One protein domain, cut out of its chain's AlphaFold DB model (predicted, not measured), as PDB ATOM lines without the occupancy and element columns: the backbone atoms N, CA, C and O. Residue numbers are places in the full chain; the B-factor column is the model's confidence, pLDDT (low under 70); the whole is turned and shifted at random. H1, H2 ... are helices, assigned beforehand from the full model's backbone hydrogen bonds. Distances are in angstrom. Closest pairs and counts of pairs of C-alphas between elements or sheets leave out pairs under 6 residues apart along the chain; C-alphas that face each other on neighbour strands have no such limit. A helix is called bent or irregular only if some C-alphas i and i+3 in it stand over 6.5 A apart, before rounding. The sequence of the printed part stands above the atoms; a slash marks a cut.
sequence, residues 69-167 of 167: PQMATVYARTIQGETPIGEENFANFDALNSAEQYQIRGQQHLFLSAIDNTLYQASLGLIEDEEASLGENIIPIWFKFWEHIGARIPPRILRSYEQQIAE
ATOM      1  N   PRO A  69     -24.754  15.888 -94.749       83.38
ATOM      2  CA  PRO A  69     -26.023  16.108 -95.447       83.38
ATOM      3  C   PRO A  69     -26.482  14.930 -96.312       83.38
ATOM      4  O   PRO A  69     -27.687  14.678 -96.435       83.38
ATOM      5  N   GLN A  70     -25.540  14.199 -96.915       82.12
ATOM      6  CA  GLN A  70     -25.861  13.019 -97.707       82.12
ATOM      7  C   GLN A  70     -26.380  11.915 -96.787       82.12
ATOM      8  O   GLN A  70     -27.448  11.355 -97.044       82.12
ATOM      9  N   MET A  71     -25.678  11.656 -95.684       79.19
ATOM     10  CA  MET A  71     -26.103  10.673 -94.689       79.19
ATOM     11  C   MET A  71     -27.436  11.028 -94.047       79.19
ATOM     12  O   MET A  71     -28.311  10.172 -93.987       79.19
ATOM     13  N   ALA A  72     -27.642  12.282 -93.651       77.25
ATOM     14  CA  ALA A  72     -28.901  12.752 -93.086       77.25
ATOM     15  C   ALA A  72     -30.078  12.521 -94.049       77.25
ATOM     16  O   ALA A  72     -31.154  12.116 -93.622       77.25
ATOM     17  N   THR A  73     -29.869  12.698 -95.359       79.56
ATOM     18  CA  THR A  73     -30.896  12.440 -96.385       79.56
ATOM     19  C   THR A  73     -31.194  10.948 -96.553       79.56
ATOM     20  O   THR A  73     -32.347  10.552 -96.744       79.56
ATOM     21  N   VAL A  74     -30.169  10.092 -96.506       76.25
ATOM     22  CA  VAL A  74     -30.345   8.628 -96.529       76.25
ATOM     23  C   VAL A  74     -31.073   8.166 -95.266       76.25
ATOM     24  O   VAL A  74     -32.046   7.420 -95.365       76.25
ATOM     25  N   TYR A  75     -30.658   8.675 -94.106       75.62
ATOM     26  CA  TYR A  75     -31.235   8.365 -92.804       75.62
ATOM     27  C   TYR A  75     -32.695   8.817 -92.705       75.62
ATOM     28  O   TYR A  75     -33.556   8.047 -92.294       75.62
ATOM     29  N   ALA A  76     -33.004  10.031 -93.177       74.00
ATOM     30  CA  ALA A  76     -34.362  10.567 -93.255       74.00
ATOM     31  C   ALA A  76     -35.299   9.655 -94.064       74.00
ATOM     32  O   ALA A  76     -36.430   9.420 -93.651       74.00
ATOM     33  N   ARG A  77     -34.822   9.097 -95.185       70.69
ATOM     34  CA  ARG A  77     -35.588   8.124 -95.984       70.69
ATOM     35  C   ARG A  77     -35.776   6.791 -95.269       70.69
ATOM     36  O   ARG A  77     -36.780   6.132 -95.497       70.69
ATOM     37  N   THR A  78     -34.849   6.410 -94.393       69.31
ATOM     38  CA  THR A  78     -34.983   5.194 -93.580       69.31
ATOM     39  C   THR A  78     -36.022   5.359 -92.466       69.31
ATOM     40  O   THR A  78     -36.722   4.402 -92.152       69.31
ATOM     41  N   ILE A  79     -36.183   6.574 -91.925       65.19
ATOM     42  CA  ILE A  79     -37.112   6.898 -90.823       65.19
ATOM     43  C   ILE A  79     -38.444   7.531 -91.275       65.19
ATOM     44  O   ILE A  79     -39.233   7.937 -90.432       65.19
ATOM     45  N   GLN A  80     -38.716   7.652 -92.581       54.88
ATOM     46  CA  GLN A  80     -39.845   8.427 -93.132       54.88
ATOM     47  C   GLN A  80     -41.250   7.793 -92.968       54.88
ATOM     48  O   GLN A  80     -42.183   8.168 -93.673       54.88
ATOM     49  N   GLY A  81     -41.430   6.870 -92.020       50.78
ATOM     50  CA  GLY A  81     -42.744   6.407 -91.560       50.78
ATOM     51  C   GLY A  81     -43.037   6.943 -90.158       50.78
ATOM     52  O   GLY A  81     -42.119   7.076 -89.356       50.78
ATOM     53  N   GLU A  82     -44.302   7.216 -89.828       42.56
ATOM     54  CA  GLU A  82     -44.767   7.549 -88.461       42.56
ATOM     55  C   GLU A  82     -44.649   6.373 -87.472       42.56
ATOM     56  O   GLU A  82     -45.421   6.245 -86.527       42.56
ATOM     57  N   THR A  83     -43.690   5.483 -87.671       41.00
ATOM     58  CA  THR A  83     -43.352   4.458 -86.702       41.00
ATOM     59  C   THR A  83     -42.149   4.963 -85.924       41.00
ATOM     60  O   THR A  83     -41.072   5.132 -86.509       41.00
ATOM     61  N   PRO A  84     -42.294   5.196 -84.606       42.06
ATOM     62  CA  PRO A  84     -41.145   5.235 -83.719       42.06
ATOM     63  C   PRO A  84     -40.281   4.010 -84.018       42.06
ATOM     64  O   PRO A  84     -40.793   2.980 -84.455       42.06
ATOM     65  N   ILE A  85     -38.981   4.125 -83.786       50.44
ATOM     66  CA  ILE A  85     -38.022   3.019 -83.808       50.44
ATOM     67  C   ILE A  85     -38.507   1.945 -82.802       50.44
ATOM     68  O   ILE A  85     -38.134   1.967 -81.634       50.44
ATOM     69  N   GLY A  86     -39.452   1.101 -83.227       43.06
ATOM     70  CA  GLY A  86     -40.390   0.399 -82.343       43.06
ATOM     71  C   GLY A  86     -41.422  -0.495 -83.052       43.06
ATOM     72  O   GLY A  86     -42.001  -1.351 -82.393       43.06
ATOM     73  N   GLU A  87     -41.604  -0.390 -84.372       52.62
ATOM     74  CA  GLU A  87     -42.265  -1.440 -85.164       52.62
ATOM     75  C   GLU A  87     -41.269  -2.087 -86.136       52.62
ATOM     76  O   GLU A  87     -40.416  -1.411 -86.707       52.62
ATOM     77  N   GLU A  88     -41.402  -3.402 -86.339       57.00
ATOM     78  CA  GLU A  88     -40.589  -4.292 -87.198       57.00
ATOM     79  C   GLU A  88     -40.583  -3.908 -88.699       57.00
ATOM     80  O   GLU A  88     -40.159  -4.682 -89.559       57.00
ATOM     81  N   ASN A  89     -41.080  -2.722 -89.051       60.62
ATOM     82  CA  ASN A  89     -41.220  -2.267 -90.421       60.62
ATOM     83  C   ASN A  89     -39.923  -1.627 -90.934       60.62
ATOM     84  O   ASN A  89     -39.765  -0.407 -90.991       60.62
ATOM     85  N   PHE A  90     -38.994  -2.479 -91.357       73.69
ATOM     86  CA  PHE A  90     -37.725  -2.070 -91.963       73.69
ATOM     87  C   PHE A  90     -37.805  -1.869 -93.485       73.69
ATOM     88  O   PHE A  90     -36.775  -1.699 -94.139       73.69
ATOM     89  N   ALA A  91     -39.012  -1.830 -94.064       70.88
ATOM     90  CA  ALA A  91     -39.217  -1.744 -95.513       70.88
ATOM     91  C   ALA A  91     -38.517  -0.530 -96.151       70.88
ATOM     92  O   ALA A  91     -38.019  -0.612 -97.273       70.88
ATOM     93  N   ASN A  92     -38.417   0.580 -95.417       77.56
ATOM     94  CA  ASN A  92     -37.706   1.774 -95.869       77.56
ATOM     95  C   ASN A  92     -36.195   1.542 -96.032       77.56
ATOM     96  O   ASN A  92     -35.592   2.106 -96.941       77.56
ATOM     97  N   PHE A  93     -35.580   0.712 -95.180       82.69
ATOM     98  CA  PHE A  93     -34.181   0.303 -95.327       82.69
ATOM     99  C   PHE A  93     -34.004  -0.638 -96.522       82.69
ATOM    100  O   PHE A  93     -33.083  -0.465 -97.321       82.69
ATOM    101  N   ASP A  94     -34.909  -1.603 -96.683       83.50
ATOM    102  CA  ASP A  94     -34.836  -2.583 -97.770       83.50
ATOM    103  C   ASP A  94     -35.053  -1.943 -99.152       83.50
ATOM    104  O   ASP A  94     -34.520  -2.427-100.149       83.50
ATOM    105  N   ALA A  95     -35.775  -0.819 -99.206       84.25
ATOM    106  CA  ALA A  95     -35.975  -0.016-100.410       84.25
ATOM    107  C   ALA A  95     -34.756   0.839-100.812       84.25
ATOM    108  O   ALA A  95     -34.720   1.362-101.930       84.25
ATOM    109  N   LEU A  96     -33.763   1.007 -99.929       84.00
ATOM    110  CA  LEU A  96     -32.527   1.722-100.251       84.00
ATOM    111  C   LEU A  96     -31.691   0.947-101.275       84.00
ATOM    112  O   LEU A  96     -31.710  -0.283-101.333       84.00
ATOM    113  N   ASN A  97     -30.884   1.665-102.057       89.00
ATOM    114  CA  ASN A  97     -29.920   0.997-102.929       89.00
ATOM    115  C   ASN A  97     -28.755   0.388-102.119       89.00
ATOM    116  O   ASN A  97     -28.520   0.736-100.961       89.00
ATOM    117  N   SER A  98     -27.972  -0.501-102.736       91.00
ATOM    118  CA  SER A  98     -26.895  -1.222-102.041       91.00
ATOM    119  C   SER A  98     -25.823  -0.313-101.427       91.00
ATOM    120  O   SER A  98     -25.261  -0.657-100.387       91.00
ATOM    121  N   ALA A  99     -25.531   0.840-102.038       88.62
ATOM    122  CA  ALA A  99     -24.550   1.782-101.501       88.62
ATOM    123  C   ALA A  99     -25.083   2.486-100.243       88.62
ATOM    124  O   ALA A  99     -24.370   2.602 -99.248       88.62
ATOM    125  N   GLU A 100     -26.350   2.889-100.256       86.12
ATOM    126  CA  GLU A 100     -27.037   3.502 -99.115       86.12
ATOM    127  C   GLU A 100     -27.192   2.511 -97.951       86.12
ATOM    128  O   GLU A 100     -26.886   2.841 -96.804       86.12
ATOM    129  N   GLN A 101     -27.575   1.262 -98.237       87.25
ATOM    130  CA  GLN A 101     -27.631   0.198 -97.228       87.25
ATOM    131  C   GLN A 101     -26.262  -0.055 -96.593       87.25
ATOM    132  O   GLN A 101     -26.160  -0.215 -95.375       87.25
ATOM    133  N   TYR A 102     -25.198  -0.073 -97.402       88.12
ATOM    134  CA  TYR A 102     -23.831  -0.231 -96.909       88.12
ATOM    135  C   TYR A 102     -23.426   0.919 -95.977       88.12
ATOM    136  O   TYR A 102     -22.866   0.673 -94.907       88.12
ATOM    137  N   GLN A 103     -23.753   2.161 -96.338       85.50
ATOM    138  CA  GLN A 103     -23.489   3.336 -95.506       85.50
ATOM    139  C   GLN A 103     -24.198   3.249 -94.149       85.50
ATOM    140  O   GLN A 103     -23.555   3.408 -93.110       85.50
ATOM    141  N   ILE A 104     -25.496   2.929 -94.144       85.50
ATOM    142  CA  ILE A 104     -26.276   2.775 -92.909       85.50
ATOM    143  C   ILE A 104     -25.719   1.636 -92.045       85.50
ATOM    144  O   ILE A 104     -25.526   1.824 -90.846       85.50
ATOM    145  N   ARG A 105     -25.371   0.483 -92.636       88.25
ATOM    146  CA  ARG A 105     -24.731  -0.626 -91.905       88.25
ATOM    147  C   ARG A 105     -23.414  -0.206 -91.259       88.25
ATOM    148  O   ARG A 105     -23.186  -0.524 -90.094       88.25
ATOM    149  N   GLY A 106     -22.568   0.522 -91.986       87.69
ATOM    150  CA  GLY A 106     -21.306   1.043 -91.458       87.69
ATOM    151  C   GLY A 106     -21.522   1.962 -90.256       87.69
ATOM    152  O   GLY A 106     -20.876   1.794 -89.223       87.69
ATOM    153  N   GLN A 107     -22.484   2.883 -90.349       85.94
ATOM    154  CA  GLN A 107     -22.825   3.772 -89.239       85.94
ATOM    155  C   GLN A 107     -23.381   3.023 -88.027       85.94
ATOM    156  O   GLN A 107     -22.958   3.284 -86.903       85.94
ATOM    157  N   GLN A 108     -24.282   2.066 -88.240       87.50
ATOM    158  CA  GLN A 108     -24.835   1.260 -87.153       87.50
ATOM    159  C   GLN A 108     -23.772   0.388 -86.487       87.50
ATOM    160  O   GLN A 108     -23.806   0.205 -85.276       87.50
ATOM    161  N   HIS A 109     -22.778  -0.092 -87.235       89.06
ATOM    162  CA  HIS A 109     -21.652  -0.821 -86.658       89.06
ATOM    163  C   HIS A 109     -20.787   0.059 -85.744       89.06
ATOM    164  O   HIS A 109     -20.378  -0.385 -84.667       89.06
ATOM    165  N   LEU A 110     -20.540   1.312 -86.139       87.06
ATOM    166  CA  LEU A 110     -19.841   2.286 -85.296       87.06
ATOM    167  C   LEU A 110     -20.649   2.593 -84.034       87.06
ATOM    168  O   LEU A 110     -20.094   2.584 -82.937       87.06
ATOM    169  N   PHE A 111     -21.959   2.789 -84.180       87.69
ATOM    170  CA  PHE A 111     -22.852   3.063 -83.060       87.69
ATOM    171  C   PHE A 111     -22.898   1.900 -82.059       87.69
ATOM    172  O   PHE A 111     -22.670   2.096 -80.867       87.69
ATOM    173  N   LEU A 112     -23.068   0.674 -82.554       90.69
ATOM    174  CA  LEU A 112     -23.019  -0.555 -81.765       90.69
ATOM    175  C   LEU A 112     -21.685  -0.706 -81.016       90.69
ATOM    176  O   LEU A 112     -21.666  -1.046 -79.833       90.69
ATOM    177  N   SER A 113     -20.566  -0.406 -81.681       89.75
ATOM    178  CA  SER A 113     -19.234  -0.452 -81.062       89.75
ATOM    179  C   SER A 113     -19.065   0.611 -79.974       89.75
ATOM    180  O   SER A 113     -18.447   0.349 -78.943       89.75
ATOM    181  N   ALA A 114     -19.629   1.805 -80.172       88.44
ATOM    182  CA  ALA A 114     -19.599   2.869 -79.173       88.44
ATOM    183  C   ALA A 114     -20.394   2.491 -77.911       88.44
ATOM    184  O   ALA A 114     -19.948   2.780 -76.795       88.44
ATOM    185  N   ILE A 115     -21.529   1.806 -78.075       90.62
ATOM    186  CA  ILE A 115     -22.340   1.299 -76.958       90.62
ATOM    187  C   ILE A 115     -21.590   0.192 -76.208       90.62
ATOM    188  O   ILE A 115     -21.434   0.298 -74.993       90.62
ATOM    189  N   ASP A 116     -21.048  -0.819 -76.899       92.38
ATOM    190  CA  ASP A 116     -20.288  -1.899 -76.241       92.38
ATOM    191  C   ASP A 116     -19.061  -1.361 -75.493       92.38
ATOM    192  O   ASP A 116     -18.791  -1.780 -74.368       92.38
ATOM    193  N   ASN A 117     -18.357  -0.379 -76.064       89.38
ATOM    194  CA  ASN A 117     -17.250   0.290 -75.385       89.38
ATOM    195  C   ASN A 117     -17.719   1.043 -74.129       89.38
ATOM    196  O   ASN A 117     -17.072   0.959 -73.090       89.38
ATOM    197  N   THR A 118     -18.861   1.734 -74.191       89.06
ATOM    198  CA  THR A 118     -19.435   2.426 -73.024       89.06
ATOM    199  C   THR A 118     -19.760   1.425 -71.911       89.06
ATOM    200  O   THR A 118     -19.309   1.606 -70.781       89.06
ATOM    201  N   LEU A 119     -20.423   0.310 -72.232       90.88
ATOM    202  CA  LEU A 119     -20.712  -0.749 -71.259       90.88
ATOM    203  C   LEU A 119     -19.446  -1.423 -70.717       90.88
ATOM    204  O   LEU A 119     -19.370  -1.786 -69.543       90.88
ATOM    205  N   TYR A 120     -18.428  -1.605 -71.558       90.94
ATOM    206  CA  TYR A 120     -17.153  -2.149 -71.111       90.94
ATOM    207  C   TYR A 120     -16.460  -1.209 -70.121       90.94
ATOM    208  O   TYR A 120     -16.024  -1.659 -69.064       90.94
ATOM    209  N   GLN A 121     -16.414   0.090 -70.413       88.00
ATOM    210  CA  GLN A 121     -15.855   1.092 -69.505       88.00
ATOM    211  C   GLN A 121     -16.638   1.177 -68.187       88.00
ATOM    212  O   GLN A 121     -16.015   1.299 -67.133       88.00
ATOM    213  N   ALA A 122     -17.969   1.033 -68.228       89.06
ATOM    214  CA  ALA A 122     -18.806   0.943 -67.029       89.06
ATOM    215  C   ALA A 122     -18.426  -0.271 -66.175       89.06
ATOM    216  O   ALA A 122     -18.181  -0.140 -64.980       89.06
ATOM    217  N   SER A 123     -18.243  -1.441 -66.802       89.25
ATOM    218  CA  SER A 123     -17.832  -2.663 -66.093       89.25
ATOM    219  C   SER A 123     -16.447  -2.576 -65.435       89.25
ATOM    220  O   SER A 123     -16.132  -3.374 -64.556       89.25
ATOM    221  N   LEU A 124     -15.621  -1.614 -65.856       88.19
ATOM    222  CA  LEU A 124     -14.313  -1.319 -65.272       88.19
ATOM    223  C   LEU A 124     -14.360  -0.193 -64.221       88.19
ATOM    224  O   LEU A 124     -13.319   0.138 -63.659       88.19
ATOM    225  N   GLY A 125     -15.525   0.413 -63.970       86.62
ATOM    226  CA  GLY A 125     -15.677   1.555 -63.063       86.62
ATOM    227  C   GLY A 125     -15.031   2.845 -63.578       86.62
ATOM    228  O   GLY A 125     -14.686   3.719 -62.786       86.62
ATOM    229  N   LEU A 126     -14.815   2.964 -64.894       84.19
ATOM    230  CA  LEU A 126     -14.160   4.133 -65.497       84.19
ATOM    231  C   LEU A 126     -15.140   5.270 -65.810       84.19
ATOM    232  O   LEU A 126     -14.704   6.385 -66.101       84.19
ATOM    233  N   ILE A 127     -16.443   4.984 -65.796       83.38
ATOM    234  CA  ILE A 127     -17.507   5.929 -66.140       83.38
ATOM    235  C   ILE A 127     -18.630   5.853 -65.108       83.38
ATOM    236  O   ILE A 127     -18.801   4.825 -64.457       83.38
ATOM    237  N   GLU A 128     -19.369   6.949 -64.973       81.00
ATOM    238  CA  GLU A 128     -20.504   7.065 -64.058       81.00
ATOM    239  C   GLU A 128     -21.708   6.235 -64.532       81.00
ATOM    240  O   GLU A 128     -21.929   6.064 -65.735       81.00
ATOM    241  N   ASP A 129     -22.512   5.762 -63.576       80.00
ATOM    242  CA  ASP A 129     -23.666   4.890 -63.831       80.00
ATOM    243  C   ASP A 129     -24.728   5.550 -64.728       80.00
ATOM    244  O   ASP A 129     -25.377   4.873 -65.525       80.00
ATOM    245  N   GLU A 130     -24.886   6.877 -64.663       83.81
ATOM    246  CA  GLU A 130     -25.815   7.625 -65.524       83.81
ATOM    247  C   GLU A 130     -25.437   7.496 -67.010       83.81
ATOM    248  O   GLU A 130     -26.284   7.249 -67.871       83.81
ATOM    249  N   GLU A 131     -24.142   7.583 -67.312       79.06
ATOM    250  CA  GLU A 131     -23.621   7.457 -68.671       79.06
ATOM    251  C   GLU A 131     -23.749   6.017 -69.190       79.06
ATOM    252  O   GLU A 131     -24.038   5.798 -70.369       79.06
ATOM    253  N   ALA A 132     -23.563   5.030 -68.308       83.94
ATOM    254  CA  ALA A 132     -23.792   3.623 -68.623       83.94
ATOM    255  C   ALA A 132     -25.277   3.350 -68.921       83.94
ATOM    256  O   ALA A 132     -25.596   2.713 -69.928       83.94
ATOM    257  N   SER A 133     -26.172   3.932 -68.117       87.12
ATOM    258  CA  SER A 133     -27.628   3.797 -68.248       87.12
ATOM    259  C   SER A 133     -28.136   4.311 -69.598       87.12
ATOM    260  O   SER A 133     -29.026   3.715 -70.198       87.12
ATOM    261  N   LEU A 134     -27.555   5.391 -70.135       81.31
ATOM    262  CA  LEU A 134     -27.884   5.865 -71.486       81.31
ATOM    263  C   LEU A 134     -27.576   4.812 -72.556       81.31
ATOM    264  O   LEU A 134     -28.376   4.614 -73.471       81.31
ATOM    265  N   GLY A 135     -26.432   4.132 -72.443       83.50
ATOM    266  CA  GLY A 135     -26.067   3.035 -73.336       83.50
ATOM    267  C   GLY A 135     -27.050   1.871 -73.232       83.50
ATOM    268  O   GLY A 135     -27.507   1.370 -74.256       83.50
ATOM    269  N   GLU A 136     -27.419   1.496 -72.009       88.62
ATOM    270  CA  GLU A 136     -28.376   0.423 -71.731       88.62
ATOM    271  C   GLU A 136     -29.775   0.726 -72.281       88.62
ATOM    272  O   GLU A 136     -30.348  -0.121 -72.961       88.62
ATOM    273  N   ASN A 137     -30.284   1.945 -72.087       88.56
ATOM    274  CA  ASN A 137     -31.620   2.359 -72.535       88.56
ATOM    275  C   ASN A 137     -31.769   2.417 -74.065       88.56
ATOM    276  O   ASN A 137     -32.872   2.315 -74.599       88.56
ATOM    277  N   ILE A 138     -30.664   2.599 -74.790       87.00
ATOM    278  CA  ILE A 138     -30.651   2.668 -76.258       87.00
ATOM    279  C   ILE A 138     -30.721   1.274 -76.889       87.00
ATOM    280  O   ILE A 138     -31.236   1.128 -77.999       87.00
ATOM    281  N   ILE A 139     -30.220   0.245 -76.208       91.31
ATOM    282  CA  ILE A 139     -30.155  -1.119 -76.740       91.31
ATOM    283  C   ILE A 139     -31.520  -1.637 -77.205       91.31
ATOM    284  O   ILE A 139     -31.605  -2.010 -78.374       91.31
ATOM    285  N   PRO A 140     -32.595  -1.643 -76.392       88.44
ATOM    286  CA  PRO A 140     -33.873  -2.216 -76.811       88.44
ATOM    287  C   PRO A 140     -34.507  -1.463 -77.983       88.44
ATOM    288  O   PRO A 140     -35.195  -2.077 -78.795       88.44
ATOM    289  N   ILE A 141     -34.219  -0.165 -78.116       84.62
ATOM    290  CA  ILE A 141     -34.691   0.672 -79.223       84.62
ATOM    291  C   ILE A 141     -34.087   0.177 -80.545       84.62
ATOM    292  O   ILE A 141     -34.794  -0.010 -81.529       84.62
ATOM    293  N   TRP A 142     -32.780  -0.084 -80.579       86.25
ATOM    294  CA  TRP A 142     -32.066  -0.381 -81.828       86.25
ATOM    295  C   TRP A 142     -31.826  -1.864 -82.100       86.25
ATOM    296  O   TRP A 142     -31.497  -2.224 -83.232       86.25
ATOM    297  N   PHE A 143     -32.010  -2.736 -81.105       89.88
ATOM    298  CA  PHE A 143     -31.647  -4.150 -81.191       89.88
ATOM    299  C   PHE A 143     -32.248  -4.843 -82.416       89.88
ATOM    300  O   PHE A 143     -31.529  -5.468 -83.195       89.88
ATOM    301  N   LYS A 144     -33.556  -4.666 -82.642       87.19
ATOM    302  CA  LYS A 144     -34.261  -5.282 -83.774       87.19
ATOM    303  C   LYS A 144     -33.772  -4.780 -85.125       87.19
ATOM    304  O   LYS A 144     -33.682  -5.558 -86.071       87.19
ATOM    305  N   PHE A 145     -33.381  -3.512 -85.206       86.00
ATOM    306  CA  PHE A 145     -32.779  -2.980 -86.421       86.00
ATOM    307  C   PHE A 145     -31.401  -3.593 -86.681       86.00
ATOM    308  O   PHE A 145     -31.093  -3.956 -87.814       86.00
ATOM    309  N   TRP A 146     -30.578  -3.763 -85.642       90.31
ATOM    310  CA  TRP A 146     -29.278  -4.424 -85.768       90.31
ATOM    311  C   TRP A 146     -29.400  -5.887 -86.196       90.31
ATOM    312  O   TRP A 146     -28.615  -6.327 -87.038       90.31
ATOM    313  N   GLU A 147     -30.393  -6.617 -85.681       90.25
ATOM    314  CA  GLU A 147     -30.720  -7.961 -86.169       90.25
ATOM    315  C   GLU A 147     -31.101  -7.932 -87.655       90.25
ATOM    316  O   GLU A 147     -30.522  -8.679 -88.446       90.25
ATOM    317  N   HIS A 148     -32.005  -7.028 -88.056       87.31
ATOM    318  CA  HIS A 148     -32.485  -6.911 -89.439       87.31
ATOM    319  C   HIS A 148     -31.363  -6.647 -90.443       87.31
ATOM    320  O   HIS A 148     -31.256  -7.308 -91.474       87.31
ATOM    321  N   ILE A 149     -30.470  -5.705 -90.133       88.38
ATOM    322  CA  ILE A 149     -29.359  -5.363 -91.031       88.38
ATOM    323  C   ILE A 149     -28.219  -6.396 -91.003       88.38
ATOM    324  O   ILE A 149     -27.222  -6.219 -91.713       88.38
ATOM    325  N   GLY A 150     -28.341  -7.455 -90.193       90.06
ATOM    326  CA  GLY A 150     -27.339  -8.504 -90.037       90.06
ATOM    327  C   GLY A 150     -26.068  -8.024 -89.337       90.06
ATOM    328  O   GLY A 150     -24.969  -8.479 -89.665       90.06
ATOM    329  N   ALA A 151     -26.184  -7.070 -88.411       90.75
ATOM    330  CA  ALA A 151     -25.046  -6.603 -87.635       90.75
ATOM    331  C   ALA A 151     -24.567  -7.693 -86.663       90.75
ATOM    332  O   ALA A 151     -25.350  -8.429 -86.065       90.75
ATOM    333  N   ARG A 152     -23.249  -7.778 -86.459       93.38
ATOM    334  CA  ARG A 152     -22.674  -8.670 -85.448       93.38
ATOM    335  C   ARG A 152     -22.830  -8.046 -84.062       93.38
ATOM    336  O   ARG A 152     -22.020  -7.203 -83.684       93.38
ATOM    337  N   ILE A 153     -23.835  -8.490 -83.315       94.69
ATOM    338  CA  ILE A 153     -24.136  -7.987 -81.969       94.69
ATOM    339  C   ILE A 153     -23.105  -8.515 -80.949       94.69
ATOM    340  O   ILE A 153     -22.920  -9.731 -80.836       94.69
ATOM    341  N   PRO A 154     -22.407  -7.637 -80.203       95.25
ATOM    342  CA  PRO A 154     -21.505  -8.041 -79.130       95.25
ATOM    343  C   PRO A 154     -22.233  -8.792 -78.000       95.25
ATOM    344  O   PRO A 154     -23.331  -8.389 -77.612       95.25
ATOM    345  N   PRO A 155     -21.613  -9.813 -77.371       95.31
ATOM    346  CA  PRO A 155     -22.243 -10.577 -76.286       95.31
ATOM    347  C   PRO A 155     -22.665  -9.740 -75.072       95.31
ATOM    348  O   PRO A 155     -23.537 -10.140 -74.307       95.31
ATOM    349  N   ARG A 156     -22.018  -8.594 -74.841       93.88
ATOM    350  CA  ARG A 156     -22.360  -7.682 -73.741       93.88
ATOM    351  C   ARG A 156     -23.691  -6.975 -74.000       93.88
ATOM    352  O   ARG A 156     -24.528  -6.944 -73.110       93.88
ATOM    353  N   ILE A 157     -23.891  -6.507 -75.231       94.50
ATOM    354  CA  ILE A 157     -25.139  -5.887 -75.684       94.50
ATOM    355  C   ILE A 157     -26.272  -6.912 -75.693       94.50
ATOM    356  O   ILE A 157     -27.349  -6.615 -75.193       94.50
ATOM    357  N   LEU A 158     -26.016  -8.128 -76.189       94.62
ATOM    358  CA  LEU A 158     -27.007  -9.206 -76.169       94.62
ATOM    359  C   LEU A 158     -27.494  -9.502 -74.743       94.62
ATOM    360  O   LEU A 158     -28.692  -9.489 -74.499       94.62
ATOM    361  N   ARG A 159     -26.572  -9.683 -73.789       94.06
ATOM    362  CA  ARG A 159     -26.940  -9.925 -72.384       94.06
ATOM    363  C   ARG A 159     -27.716  -8.763 -71.768       94.06
ATOM    364  O   ARG A 159     -28.682  -9.004 -71.060       94.06
ATOM    365  N   SER A 160     -27.304  -7.525 -72.045       92.19
ATOM    366  CA  SER A 160     -28.021  -6.334 -71.572       92.19
ATOM    367  C   SER A 160     -29.444  -6.283 -72.126       92.19
ATOM    368  O   SER A 160     -30.370  -5.965 -71.390       92.19
ATOM    369  N   TYR A 161     -29.631  -6.617 -73.404       93.19
ATOM    370  CA  TYR A 161     -30.955  -6.690 -74.016       93.19
ATOM    371  C   TYR A 161     -31.815  -7.782 -73.368       93.19
ATOM    372  O   TYR A 161     -32.938  -7.509 -72.960       93.19
ATOM    373  N   GLU A 162     -31.272  -8.996 -73.227       93.25
ATOM    374  CA  GLU A 162     -31.957 -10.141 -72.612       93.25
ATOM    375  C   GLU A 162     -32.398  -9.860 -71.171       93.25
ATOM    376  O   GLU A 162     -33.478 -10.283 -70.773       93.25
ATOM    377  N   GLN A 163     -31.583  -9.136 -70.399       91.75
ATOM    378  CA  GLN A 163     -31.925  -8.724 -69.038       91.75
ATOM    379  C   GLN A 163     -33.108  -7.753 -69.022       91.75
ATOM    380  O   GLN A 163     -34.047  -7.966 -68.267       91.75
ATOM    381  N   GLN A 164     -33.100  -6.741 -69.890       88.00
ATOM    382  CA  GLN A 164     -34.141  -5.709 -69.913       88.00
ATOM    383  C   GLN A 164     -35.500  -6.206 -70.417       88.00
ATOM    384  O   GLN A 164     -36.524  -5.677 -70.009       88.00
ATOM    385  N   ILE A 165     -35.534  -7.198 -71.314       87.25
ATOM    386  CA  ILE A 165     -36.802  -7.770 -71.806       87.25
ATOM    387  C   ILE A 165     -37.378  -8.856 -70.885       87.25
ATOM    388  O   ILE A 165     -38.493  -9.319 -71.120       87.25
ATOM    389  N   ALA A 166     -36.596  -9.327 -69.909       82.56
ATOM    390  CA  ALA A 166     -37.024 -10.330 -68.937       82.56
ATOM    391  C   ALA A 166     -37.684  -9.716 -67.687       82.56
ATOM    392  O   ALA A 166     -38.307 -10.455 -66.920       82.56
ATOM    393  N   GLU A 167     -37.532  -8.404 -67.488       66.50
ATOM    394  CA  GLU A 167     -38.156  -7.590 -66.432       66.50
ATOM    395  C   GLU A 167     -39.540  -7.068 -66.850       66.50
ATOM    396  O   GLU A 167     -40.436  -7.046 -65.969       66.50
TER     397      GLU A 167
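AT A GLANCE: This is residues 69 to 167 of the 167 residues of an uncharacterized protein of Gammaproteobacteria bacterium (UniProt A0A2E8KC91). A long helix, H3, makes the spine, and the irregular helix H4 folds back beside it as a helical hairpin, with H5 crossing H4 and its first turn packing on H3. At the other end of the spine H1 crosses H3 near its beginning, at residues 100 to 104, with the small helix H2 touching H1, and a long loop, residues 79 to 90, joins H1 to H2; H1 and H2 are apart from H4 and H5. The 99 printed residues include five named helices, H1 to H5 in that order along the chain, and no named strand; the class is all helix, and most of the helix pairs that touch are crossed. The whole is compact, with a radius of gyration of the C-alphas of 14.5 A and spans of 42 by 28 by 21 A, the longest of them along H3.

HOW THE PARTS SIT: H1, residues 69 to 78, touches H2, residues 91 to 94, with the C-alphas of Thr 78 and Asn 92 closest at 4.9 A. H1 also touches H3, residues 98 to 123, at about perpendicular, 89 degrees; their closest C-alphas are those of Val 74 and Glu 100, 6.6 A apart, and H3 touches H1 with residues 100 to 104 alone. H2 and H3 are close but not clearly touching, with the C-alphas of Phe 93 and Gln 101 closest at 6.8 A. H3 is the hub, touching three other helices. It forms a helical hairpin with H4, residues 129 to 148: the two touch with 10 pairs of C-alphas within 8 A, the closest being Ile 115 and Gly 135 at 5.5 A. They run opposite ways at a shallow tilt of 32 degrees, only just short of steep. H4 is irregular, with C-alphas 141 and 144 7.5 A apart and a kink of 53 degrees near residue 142; its line is a rough one. H5, residues 155 to 166, touches H4 at about perpendicular, 88 degrees, and H4 does so with residues 136 to 143 alone; the closest C-alphas are those of Pro 140 and Tyr 161, 6.0 A apart. H5 touches H3 at about perpendicular too, 82 degrees, through residues 156 to 157 of H5 and 115 to 119 of H3 alone, with the C-alphas of Asp 116 and Ile 157 closest at 6.3 A. H1 and H2 are both apart from H4 and from H5. In H1, H3 and H5 every O i to N i+4 pair is within hydrogen-bond range, in H4 10 of 16 are, and H2 is too short for such a pair, its one O i to N i+3 pair being within range.

IN THESE COORDINATES: H1 begins at C-alpha 69 at (-26.023, 16.108, -95.447) and measures 14.2 A from first to last C-alpha. H2 has four residues and measures 5.0 A. H3, the longest helix with 26 residues, runs 37.1 A from C-alpha 98 at (-26.895, -1.222, -102.041) to C-alpha 123 at (-17.832, -2.663, -66.093). H4 measures 29.5 A over 20 residues. H5 measures 16.5 A and ends at C-alpha 166 at (-37.024, -10.330, -68.937).

THE WHOLE: The two C-alphas farthest apart are those of Ala 95 and Gly 125, 42.5 A. The printed part has no cut and ends at residue 167, the chain's last residue. The link from H1 to H2 is long, with 12 residues; those from H2 to H3 and from H3 to H4 are tight, and that from H4 to H5, six residues, is short. The mean pLDDT of the printed part is 82.3; residues 78 to 89, of which 78 belongs to H1, and residue 167 are under 70.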